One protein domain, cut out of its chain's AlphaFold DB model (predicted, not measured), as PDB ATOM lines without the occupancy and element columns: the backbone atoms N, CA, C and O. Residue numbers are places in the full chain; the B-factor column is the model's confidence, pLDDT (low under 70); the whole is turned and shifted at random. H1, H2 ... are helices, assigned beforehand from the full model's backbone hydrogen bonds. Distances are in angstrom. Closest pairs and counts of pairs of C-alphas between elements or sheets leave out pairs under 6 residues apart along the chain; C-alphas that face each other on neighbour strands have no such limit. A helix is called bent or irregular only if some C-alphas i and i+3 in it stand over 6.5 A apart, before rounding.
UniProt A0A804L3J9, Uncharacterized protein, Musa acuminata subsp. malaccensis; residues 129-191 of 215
ATOM      1  N   LEU A 129      42.258  14.126   4.175       78.81
ATOM      2  CA  LEU A 129      42.538  15.071   3.093       78.81
ATOM      3  C   LEU A 129      43.176  14.380   1.878       78.81
ATOM      4  O   LEU A 129      42.954  14.831   0.750       78.81
ATOM      5  N   ILE A 130      43.919  13.277   2.074       86.06
ATOM      6  CA  ILE A 130      44.490  12.491   0.965       86.06
ATOM      7  C   ILE A 130      43.368  11.952   0.085       86.06
ATOM      8  O   ILE A 130      43.407  12.128  -1.132       86.06
ATOM      9  N   LEU A 131      42.354  11.333   0.688       85.69
ATOM     10  CA  LEU A 131      41.266  10.693  -0.050       85.69
ATOM     11  C   LEU A 131      40.445  11.730  -0.820       85.69
ATOM     12  O   LEU A 131      40.147  11.546  -2.003       85.69
ATOM     13  N   GLY A 132      40.152  12.866  -0.182       88.69
ATOM     14  CA  GLY A 132      39.463  13.983  -0.824       88.69
ATOM     15  C   GLY A 132      40.252  14.587  -1.991       88.69
ATOM     16  O   GLY A 132      39.656  14.984  -2.994       88.69
ATOM     17  N   THR A 133      41.580  14.645  -1.886       84.44
ATOM     18  CA  THR A 133      42.462  15.148  -2.949       84.44
ATOM     19  C   THR A 133      42.572  14.146  -4.093       84.44
ATOM     20  O   THR A 133      42.382  14.517  -5.250       84.44
ATOM     21  N   LEU A 134      42.779  12.867  -3.777       87.75
ATOM     22  CA  LEU A 134      42.841  11.784  -4.753       87.75
ATOM     23  C   LEU A 134      41.558  11.722  -5.588       87.75
ATOM     24  O   LEU A 134      41.633  11.711  -6.814       87.75
ATOM     25  N   LYS A 135      40.381  11.793  -4.950       90.44
ATOM     26  CA  LYS A 135      39.087  11.812  -5.651       90.44
ATOM     27  C   LYS A 135      38.979  12.975  -6.645       90.44
ATOM     28  O   LYS A 135      38.448  12.795  -7.739       90.44
ATOM     29  N   ARG A 136      39.486  14.162  -6.292       88.25
ATOM     30  CA  ARG A 136      39.490  15.330  -7.189       88.25
ATOM     31  C   ARG A 136      40.452  15.150  -8.360       88.25
ATOM     32  O   ARG A 136      40.069  15.460  -9.484       88.25
ATOM     33  N   ILE A 137      41.660  14.640  -8.108       86.75
ATOM     34  CA  ILE A 137      42.655  14.366  -9.157       86.75
ATOM     35  C   ILE A 137      42.110  13.330 -10.138       86.75
ATOM     36  O   ILE A 137      42.138  13.573 -11.340       86.75
ATOM     37  N   ILE A 138      41.551  12.227  -9.637       91.19
ATOM     38  CA  ILE A 138      40.943  11.186 -10.472       91.19
ATOM     39  C   ILE A 138      39.783  11.770 -11.285       91.19
ATOM     40  O   ILE A 138      39.781  11.643 -12.502       91.19
ATOM     41  N   SER A 139      38.865  12.522 -10.662       92.56
ATOM     42  CA  SER A 139      37.765  13.171 -11.392       92.56
ATOM     43  C   SER A 139      38.253  14.120 -12.495       92.56
ATOM     44  O   SER A 139      37.622  14.220 -13.549       92.56
ATOM     45  N   LEU A 140      39.370  14.819 -12.277       86.88
ATOM     46  CA  LEU A 140      39.991  15.658 -13.297       86.88
ATOM     47  C   LEU A 140      40.621  14.815 -14.414       86.88
ATOM     48  O   LEU A 140      40.470  15.152 -15.588       86.88
ATOM     49  N   PHE A 141      41.296  13.719 -14.066       91.69
ATOM     50  CA  PHE A 141      41.894  12.803 -15.035       91.69
ATOM     51  C   PHE A 141      40.833  12.152 -15.922       91.69
ATOM     52  O   PHE A 141      41.009  12.126 -17.139       91.69
ATOM     53  N   ASP A 142      39.710  11.736 -15.342       92.38
ATOM     54  CA  ASP A 142      38.586  11.137 -16.064       92.38
ATOM     55  C   ASP A 142      37.916  12.136 -17.016       92.38
ATOM     56  O   ASP A 142      37.534  11.779 -18.129       92.38
ATOM     57  N   LYS A 143      37.818  13.416 -16.621       94.38
ATOM     58  CA  LYS A 143      37.313  14.490 -17.496       94.38
ATOM     59  C   LYS A 143      38.268  14.814 -18.647       94.38
ATOM     60  O   LYS A 143      37.812  15.201 -19.721       94.38
ATOM     61  N   PHE A 144      39.579  14.670 -18.441       91.81
ATOM     62  CA  PHE A 144      40.612  15.049 -19.411       91.81
ATOM     63  C   PHE A 144      41.641  13.925 -19.653       91.81
ATOM     64  O   PHE A 144      42.844  14.123 -19.444       91.81
ATOM     65  N   PRO A 145      41.223  12.757 -20.175       88.19
ATOM     66  CA  PRO A 145      42.056  11.552 -20.212       88.19
ATOM     67  C   PRO A 145      43.294  11.696 -21.107       88.19
ATOM     68  O   PRO A 145      44.347  11.125 -20.823       88.19
ATOM     69  N   ARG A 146      43.217  12.510 -22.170       84.69
ATOM     70  CA  ARG A 146      44.381  12.809 -23.025       84.69
ATOM     71  C   ARG A 146      45.459  13.594 -22.270       84.69
ATOM     72  O   ARG A 146      46.637  13.261 -22.387       84.69
ATOM     73  N   VAL A 147      45.058  14.599 -21.485       80.12
ATOM     74  CA  VAL A 147      45.972  15.425 -20.675       80.12
ATOM     75  C   VAL A 147      46.544  14.601 -19.526       80.12
ATOM     76  O   VAL A 147      47.752  14.621 -19.311       80.12
ATOM     77  N   ALA A 148      45.712  13.804 -18.852       85.31
ATOM     78  CA  ALA A 148      46.144  12.888 -17.799       85.31
ATOM     79  C   ALA A 148      47.157  11.854 -18.312       85.31
ATOM     80  O   ALA A 148      48.218  11.671 -17.722       85.31
ATOM     81  N   GLY A 149      46.882  11.228 -19.461       84.44
ATOM     82  CA  GLY A 149      47.807  10.285 -20.085       84.44
ATOM     83  C   GLY A 149      49.135  10.931 -20.488       84.44
ATOM     84  O   GLY A 149      50.184  10.295 -20.398       84.44
ATOM     85  N   TRP A 150      49.120  12.197 -20.916       82.06
ATOM     86  CA  TRP A 150      50.347  12.952 -21.165       82.06
ATOM     87  C   TRP A 150      51.108  13.254 -19.865       82.06
ATOM     88  O   TRP A 150      52.308  12.982 -19.804       82.06
ATOM     89  N   TYR A 151      50.410  13.706 -18.817       80.81
ATOM     90  CA  TYR A 151      50.977  13.973 -17.490       80.81
ATOM     91  C   TYR A 151      51.653  12.735 -16.893       80.81
ATOM     92  O   TYR A 151      52.823  12.796 -16.531       80.81
ATOM     93  N   LEU A 152      50.968  11.590 -16.864       84.38
ATOM     94  CA  LEU A 152      51.499  10.359 -16.268       84.38
ATOM     95  C   LEU A 152      52.757   9.847 -16.984       84.38
ATOM     96  O   LEU A 152      53.672   9.339 -16.341       84.38
ATOM     97  N   ARG A 153      52.838  10.016 -18.310       82.19
ATOM     98  CA  ARG A 153      53.995   9.577 -19.110       82.19
ATOM     99  C   ARG A 153      55.166  10.559 -19.103       82.19
ATOM    100  O   ARG A 153      56.294  10.132 -19.317       82.19
ATOM    101  N   LYS A 154      54.911  11.860 -18.936       80.50
ATOM    102  CA  LYS A 154      55.915  12.933 -19.077       80.50
ATOM    103  C   LYS A 154      55.829  13.965 -17.946       80.50
ATOM    104  O   LYS A 154      55.891  15.168 -18.198       80.50
ATOM    105  N   HIS A 155      55.691  13.503 -16.706       71.75
ATOM    106  CA  HIS A 155      55.527  14.377 -15.541       71.75
ATOM    107  C   HIS A 155      56.698  15.364 -15.372       71.75
ATOM    108  O   HIS A 155      56.458  16.539 -15.096       71.75
ATOM    109  N   ASP A 156      57.935  14.943 -15.658       68.88
ATOM    110  CA  ASP A 156      59.132  15.800 -15.589       68.88
ATOM    111  C   ASP A 156      59.075  17.002 -16.546       68.88
ATOM    112  O   ASP A 156      59.427  18.128 -16.191       68.88
ATOM    113  N   VAL A 157      58.580  16.783 -17.767       65.44
ATOM    114  CA  VAL A 157      58.458  17.827 -18.799       65.44
ATOM    115  C   VAL A 157      57.359  18.816 -18.424       65.44
ATOM    116  O   VAL A 157      57.482  20.020 -18.633       65.44
ATOM    117  N   LEU A 158      56.280  18.317 -17.834       67.25
ATOM    118  CA  LEU A 158      55.124  19.116 -17.453       67.25
ATOM    119  C   LEU A 158      55.433  20.032 -16.267       67.25
ATOM    120  O   LEU A 158      55.070  21.205 -16.298       67.25
ATOM    121  N   LEU A 159      56.169  19.533 -15.269       68.69
ATOM    122  CA  LEU A 159      56.704  20.353 -14.180       68.69
ATOM    123  C   LEU A 159      57.624  21.454 -14.715       68.69
ATOM    124  O   LEU A 159      57.504  22.601 -14.295       68.69
ATOM    125  N   HIS A 160      58.477  21.141 -15.694       69.94
ATOM    126  CA  HIS A 160      59.311  22.141 -16.356       69.94
ATOM    127  C   HIS A 160      58.474  23.230 -17.053       69.94
ATOM    128  O   HIS A 160      58.730  24.417 -16.847       69.94
ATOM    129  N   TYR A 161      57.424  22.863 -17.797       70.69
ATOM    130  CA  TYR A 161      56.511  23.834 -18.416       70.69
ATOM    131  C   TYR A 161      55.714  24.654 -17.395       70.69
ATOM    132  O   TYR A 161      55.579  25.861 -17.578       70.69
ATOM    133  N   ILE A 162      55.218  24.047 -16.312       73.75
ATOM    134  CA  ILE A 162      54.550  24.775 -15.219       73.75
ATOM    135  C   ILE A 162      55.518  25.781 -14.594       73.75
ATOM    136  O   ILE A 162      55.137  26.928 -14.385       73.75
ATOM    137  N   CYS A 163      56.770  25.390 -14.345       71.25
ATOM    138  CA  CYS A 163      57.803  26.293 -13.845       71.25
ATOM    139  C   CYS A 163      58.079  27.442 -14.822       71.25
ATOM    140  O   CYS A 163      58.179  28.584 -14.385       71.25
ATOM    141  N   ILE A 164      58.152  27.178 -16.131       73.19
ATOM    142  CA  ILE A 164      58.300  28.220 -17.158       73.19
ATOM    143  C   ILE A 164      57.109  29.183 -17.120       73.19
ATOM    144  O   ILE A 164      57.302  30.390 -16.998       73.19
ATOM    145  N   ILE A 165      55.882  28.664 -17.166       78.62
ATOM    146  CA  ILE A 165      54.656  29.467 -17.108       78.62
ATOM    147  C   ILE A 165      54.625  30.293 -15.817       78.62
ATOM    148  O   ILE A 165      54.354  31.489 -15.861       78.62
ATOM    149  N   TYR A 166      54.972  29.697 -14.677       74.44
ATOM    150  CA  TYR A 166      55.090  30.399 -13.404       74.44
ATOM    151  C   TYR A 166      56.151  31.505 -13.449       74.44
ATOM    152  O   TYR A 166      55.878  32.604 -12.983       74.44
ATOM    153  N   MET A 167      57.330  31.275 -14.041       74.81
ATOM    154  CA  MET A 167      58.356  32.315 -14.201       74.81
ATOM    155  C   MET A 167      57.860  33.495 -15.045       74.81
ATOM    156  O   MET A 167      58.150  34.640 -14.703       74.81
ATOM    157  N   PHE A 168      57.070  33.237 -16.092       78.56
ATOM    158  CA  PHE A 168      56.451  34.282 -16.914       78.56
ATOM    159  C   PHE A 168      55.289  34.997 -16.217       78.56
ATOM    160  O   PHE A 168      55.113  36.200 -16.395       78.56
ATOM    161  N   LEU A 169      54.509  34.287 -15.401       79.12
ATOM    162  CA  LEU A 169      53.406  34.867 -14.636       79.12
ATOM    163  C   LEU A 169      53.881  35.570 -13.359       79.12
ATOM    164  O   LEU A 169      53.185  36.449 -12.858       79.12
ATOM    165  N   ARG A 170      55.068  35.235 -12.838       76.00
ATOM    166  CA  ARG A 170      55.682  35.837 -11.646       76.00
ATOM    167  C   ARG A 170      55.647  37.371 -11.660       76.00
ATOM    168  O   ARG A 170      55.167  37.913 -10.672       76.00
ATOM    169  N   PRO A 171      56.075  38.096 -12.712       80.50
ATOM    170  CA  PRO A 171      56.009  39.561 -12.727       80.50
ATOM    171  C   PRO A 171      54.588  40.137 -12.643       80.50
ATOM    172  O   PRO A 171      54.453  41.311 -12.327       80.50
ATOM    173  N   VAL A 172      53.537  39.344 -12.873       80.31
ATOM    174  CA  VAL A 172      52.131  39.764 -12.727       80.31
ATOM    175  C   VAL A 172      51.550  39.307 -11.384       80.31
ATOM    176  O   VAL A 172      50.887  40.075 -10.691       80.31
ATOM    177  N   ILE A 173      51.838  38.070 -10.974       76.50
ATOM    178  CA  ILE A 173      51.350  37.481  -9.721       76.50
ATOM    179  C   ILE A 173      52.016  38.142  -8.510       76.50
ATOM    180  O   ILE A 173      51.334  38.422  -7.530       76.50
ATOM    181  N   LEU A 174      53.326  38.413  -8.562       74.44
ATOM    182  CA  LEU A 174      54.068  38.955  -7.420       74.44
ATOM    183  C   LEU A 174      53.575  40.361  -7.023       74.44
ATOM    184  O   LEU A 174      53.313  40.552  -5.839       74.44
ATOM    185  N   PRO A 175      53.371  41.327  -7.946       78.38
ATOM    186  CA  PRO A 175      52.813  42.633  -7.592       78.38
ATOM    187  C   PRO A 175      51.376  42.557  -7.084       78.38
ATOM    188  O   PRO A 175      51.037  43.278  -6.155       78.38
ATOM    189  N   LEU A 176      50.539  41.672  -7.638       78.69
ATOM    190  CA  LEU A 176      49.171  41.462  -7.153       78.69
ATOM    191  C   LEU A 176      49.157  40.843  -5.754       78.69
ATOM    192  O   LEU A 176      48.369  41.255  -4.909       78.69
ATOM    193  N   PHE A 177      50.052  39.892  -5.490       75.19
ATOM    194  CA  PHE A 177      50.215  39.280  -4.179       75.19
ATOM    195  C   PHE A 177      50.741  40.293  -3.158       75.19
ATOM    196  O   PHE A 177      50.160  40.415  -2.089       75.19
ATOM    197  N   VAL A 178      51.764  41.081  -3.509       75.81
ATOM    198  CA  VAL A 178      52.299  42.173  -2.674       75.81
ATOM    199  C   VAL A 178      51.249  43.255  -2.433       75.81
ATOM    200  O   VAL A 178      51.116  43.747  -1.318       75.81
ATOM    201  N   TYR A 179      50.470  43.618  -3.453       77.19
ATOM    202  CA  TYR A 179      49.353  44.548  -3.320       77.19
ATOM    203  C   TYR A 179      48.295  43.995  -2.364       77.19
ATOM    204  O   TYR A 179      47.876  44.694  -1.447       77.19
ATOM    205  N   TYR A 180      47.915  42.729  -2.521       70.12
ATOM    206  CA  TYR A 180      46.952  42.058  -1.655       70.12
ATOM    207  C   TYR A 180      47.455  41.977  -0.208       70.12
ATOM    208  O   TYR A 180      46.735  42.364   0.708       70.12
ATOM    209  N   THR A 181      48.703  41.568   0.033       72.25
ATOM    210  CA  THR A 181      49.274  41.526   1.389       72.25
ATOM    211  C   THR A 181      49.426  42.922   1.992       72.25
ATOM    212  O   THR A 181      49.130  43.099   3.169       72.25
ATOM    213  N   ASN A 182      49.793  43.938   1.203       71.06
ATOM    214  CA  ASN A 182      49.838  45.326   1.671       71.06
ATOM    215  C   ASN A 182      48.446  45.890   1.985       71.06
ATOM    216  O   ASN A 182      48.327  46.681   2.917       71.06
ATOM    217  N   GLN A 183      47.397  45.479   1.266       63.34
ATOM    218  CA  GLN A 183      46.006  45.806   1.604       63.34
ATOM    219  C   GLN A 183      45.609  45.199   2.957       63.34
ATOM    220  O   GLN A 183      44.996  45.880   3.775       63.34
ATOM    221  N   TRP A 184      46.024  43.961   3.250       55.62
ATOM    222  CA  TRP A 184      45.822  43.341   4.568       55.62
ATOM    223  C   TRP A 184      46.598  44.042   5.687       55.62
ATOM    224  O   TRP A 184      46.052  44.236   6.770       55.62
ATOM    225  N   VAL A 185      47.829  44.486   5.425       60.75
ATOM    226  CA  VAL A 185      48.623  45.289   6.374       60.75
ATOM    227  C   VAL A 185      47.980  46.664   6.607       60.75
ATOM    228  O   VAL A 185      47.886  47.110   7.747       60.75
ATOM    229  N   TRP A 186      47.447  47.309   5.565       56.62
ATOM    230  CA  TRP A 186      46.668  48.550   5.681       56.62
ATOM    231  C   TRP A 186      45.364  48.372   6.472       56.62
ATOM    232  O   TRP A 186      45.001  49.244   7.263       56.62
ATOM    233  N   LEU A 187      44.669  47.247   6.291       55.66
ATOM    234  CA  LEU A 187      43.487  46.874   7.075       55.66
ATOM    235  C   LEU A 187      43.841  46.619   8.551       55.66
ATOM    236  O   LEU A 187      43.103  47.060   9.429       55.66
ATOM    237  N   GLN A 188      44.988  45.991   8.837       55.25
ATOM    238  CA  GLN A 188      45.508  45.814  10.201       55.25
ATOM    239  C   GLN A 188      45.954  47.134  10.853       55.25
ATOM    240  O   GLN A 188      45.766  47.300  12.052       55.25
ATOM    241  N   LEU A 189      46.495  48.085  10.083       56.25
ATOM    242  CA  LEU A 189      46.909  49.414  10.563       56.25
ATOM    243  C   LEU A 189      45.730  50.365  10.842       56.25
ATOM    244  O   LEU A 189      45.875  51.284  11.645       56.25
ATOM    245  N   LYS A 190      44.573  50.171  10.191       55.91
ATOM    246  CA  LYS A 190      43.356  50.978  10.421       55.91
ATOM    247  C   LYS A 190      42.407  50.404  11.470       55.91
ATOM    248  O   LYS A 190      41.555  51.139  11.964       55.91
ATOM    249  N   LEU A 191      42.524  49.123  11.803       55.75
ATOM    250  CA  LEU A 191      41.828  48.566  12.956       55.75
ATOM    251  C   LEU A 191      42.596  48.998  14.212       55.75
ATOM    252  O   LEU A 191      43.756  48.613  14.358       55.75
TER     253      LEU A 191
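Overview. This is residues 129 to 191 of the 215 residues of an uncharacterized protein of Musa acuminata subsp. malaccensis (UniProt A0A804L3J9). The model is an open arch: the long bent helix H3 makes the span and one leg, and at its other end short H2 makes a corner with H1, the second leg. Residues 160 to 191 stand free. The printed part has 63 residues, 60 of them in three named helices, in the order H1, H2, H3, with no named strand; its class is all helix, and it is extended, with a radius of gyration of the C-alphas of 18.0 A and spans of 50 by 29 by 17 A.

Along the chain. H3, residues 155 to 190, was assigned as one helix by its hydrogen bonds but is bent: C-alphas 168 and 171 are 6.8 A apart. Its arms are H3a, residues 155 to 168, 20.0 A, and H3b, residues 171 to 190, 28.7 A, ending at C-alpha 190 (43.356, 50.978, 10.421). H2 is residues 145 to 153, 12.2 A. H1, residues 129 to 143, 21.2 A, begins at C-alpha 129 (42.538, 15.071, 3.093).

Arrangement. H3a and H3b stand at a steep tilt of 63 degrees. H2 and H3a are close but not clearly touching, about perpendicular at 77 degrees; their closest C-alphas, of Tyr 151 and Leu 158, are 6.6 A apart. H1, with residues 141 to 142 alone, and H2 only just touch, only at the corner, with 3 pairs of C-alphas within 8 A, the closest Phe 141 and Ala 148 at 5.1 A. H1 is apart from H3a and H3b. Every O i to N i+4 pair is within hydrogen-bond range in H1, H2 and H3a, and 15 of 16 in H3b.

Size, cuts and confidence. The farthest C-alphas, of Arg 153 and Lys 190, are 52.0 A apart. The printed part has no cut, and both links are tight. Mean pLDDT of the printed part is 76.8; residues 156 to 160 and 183 to 191 are under 70.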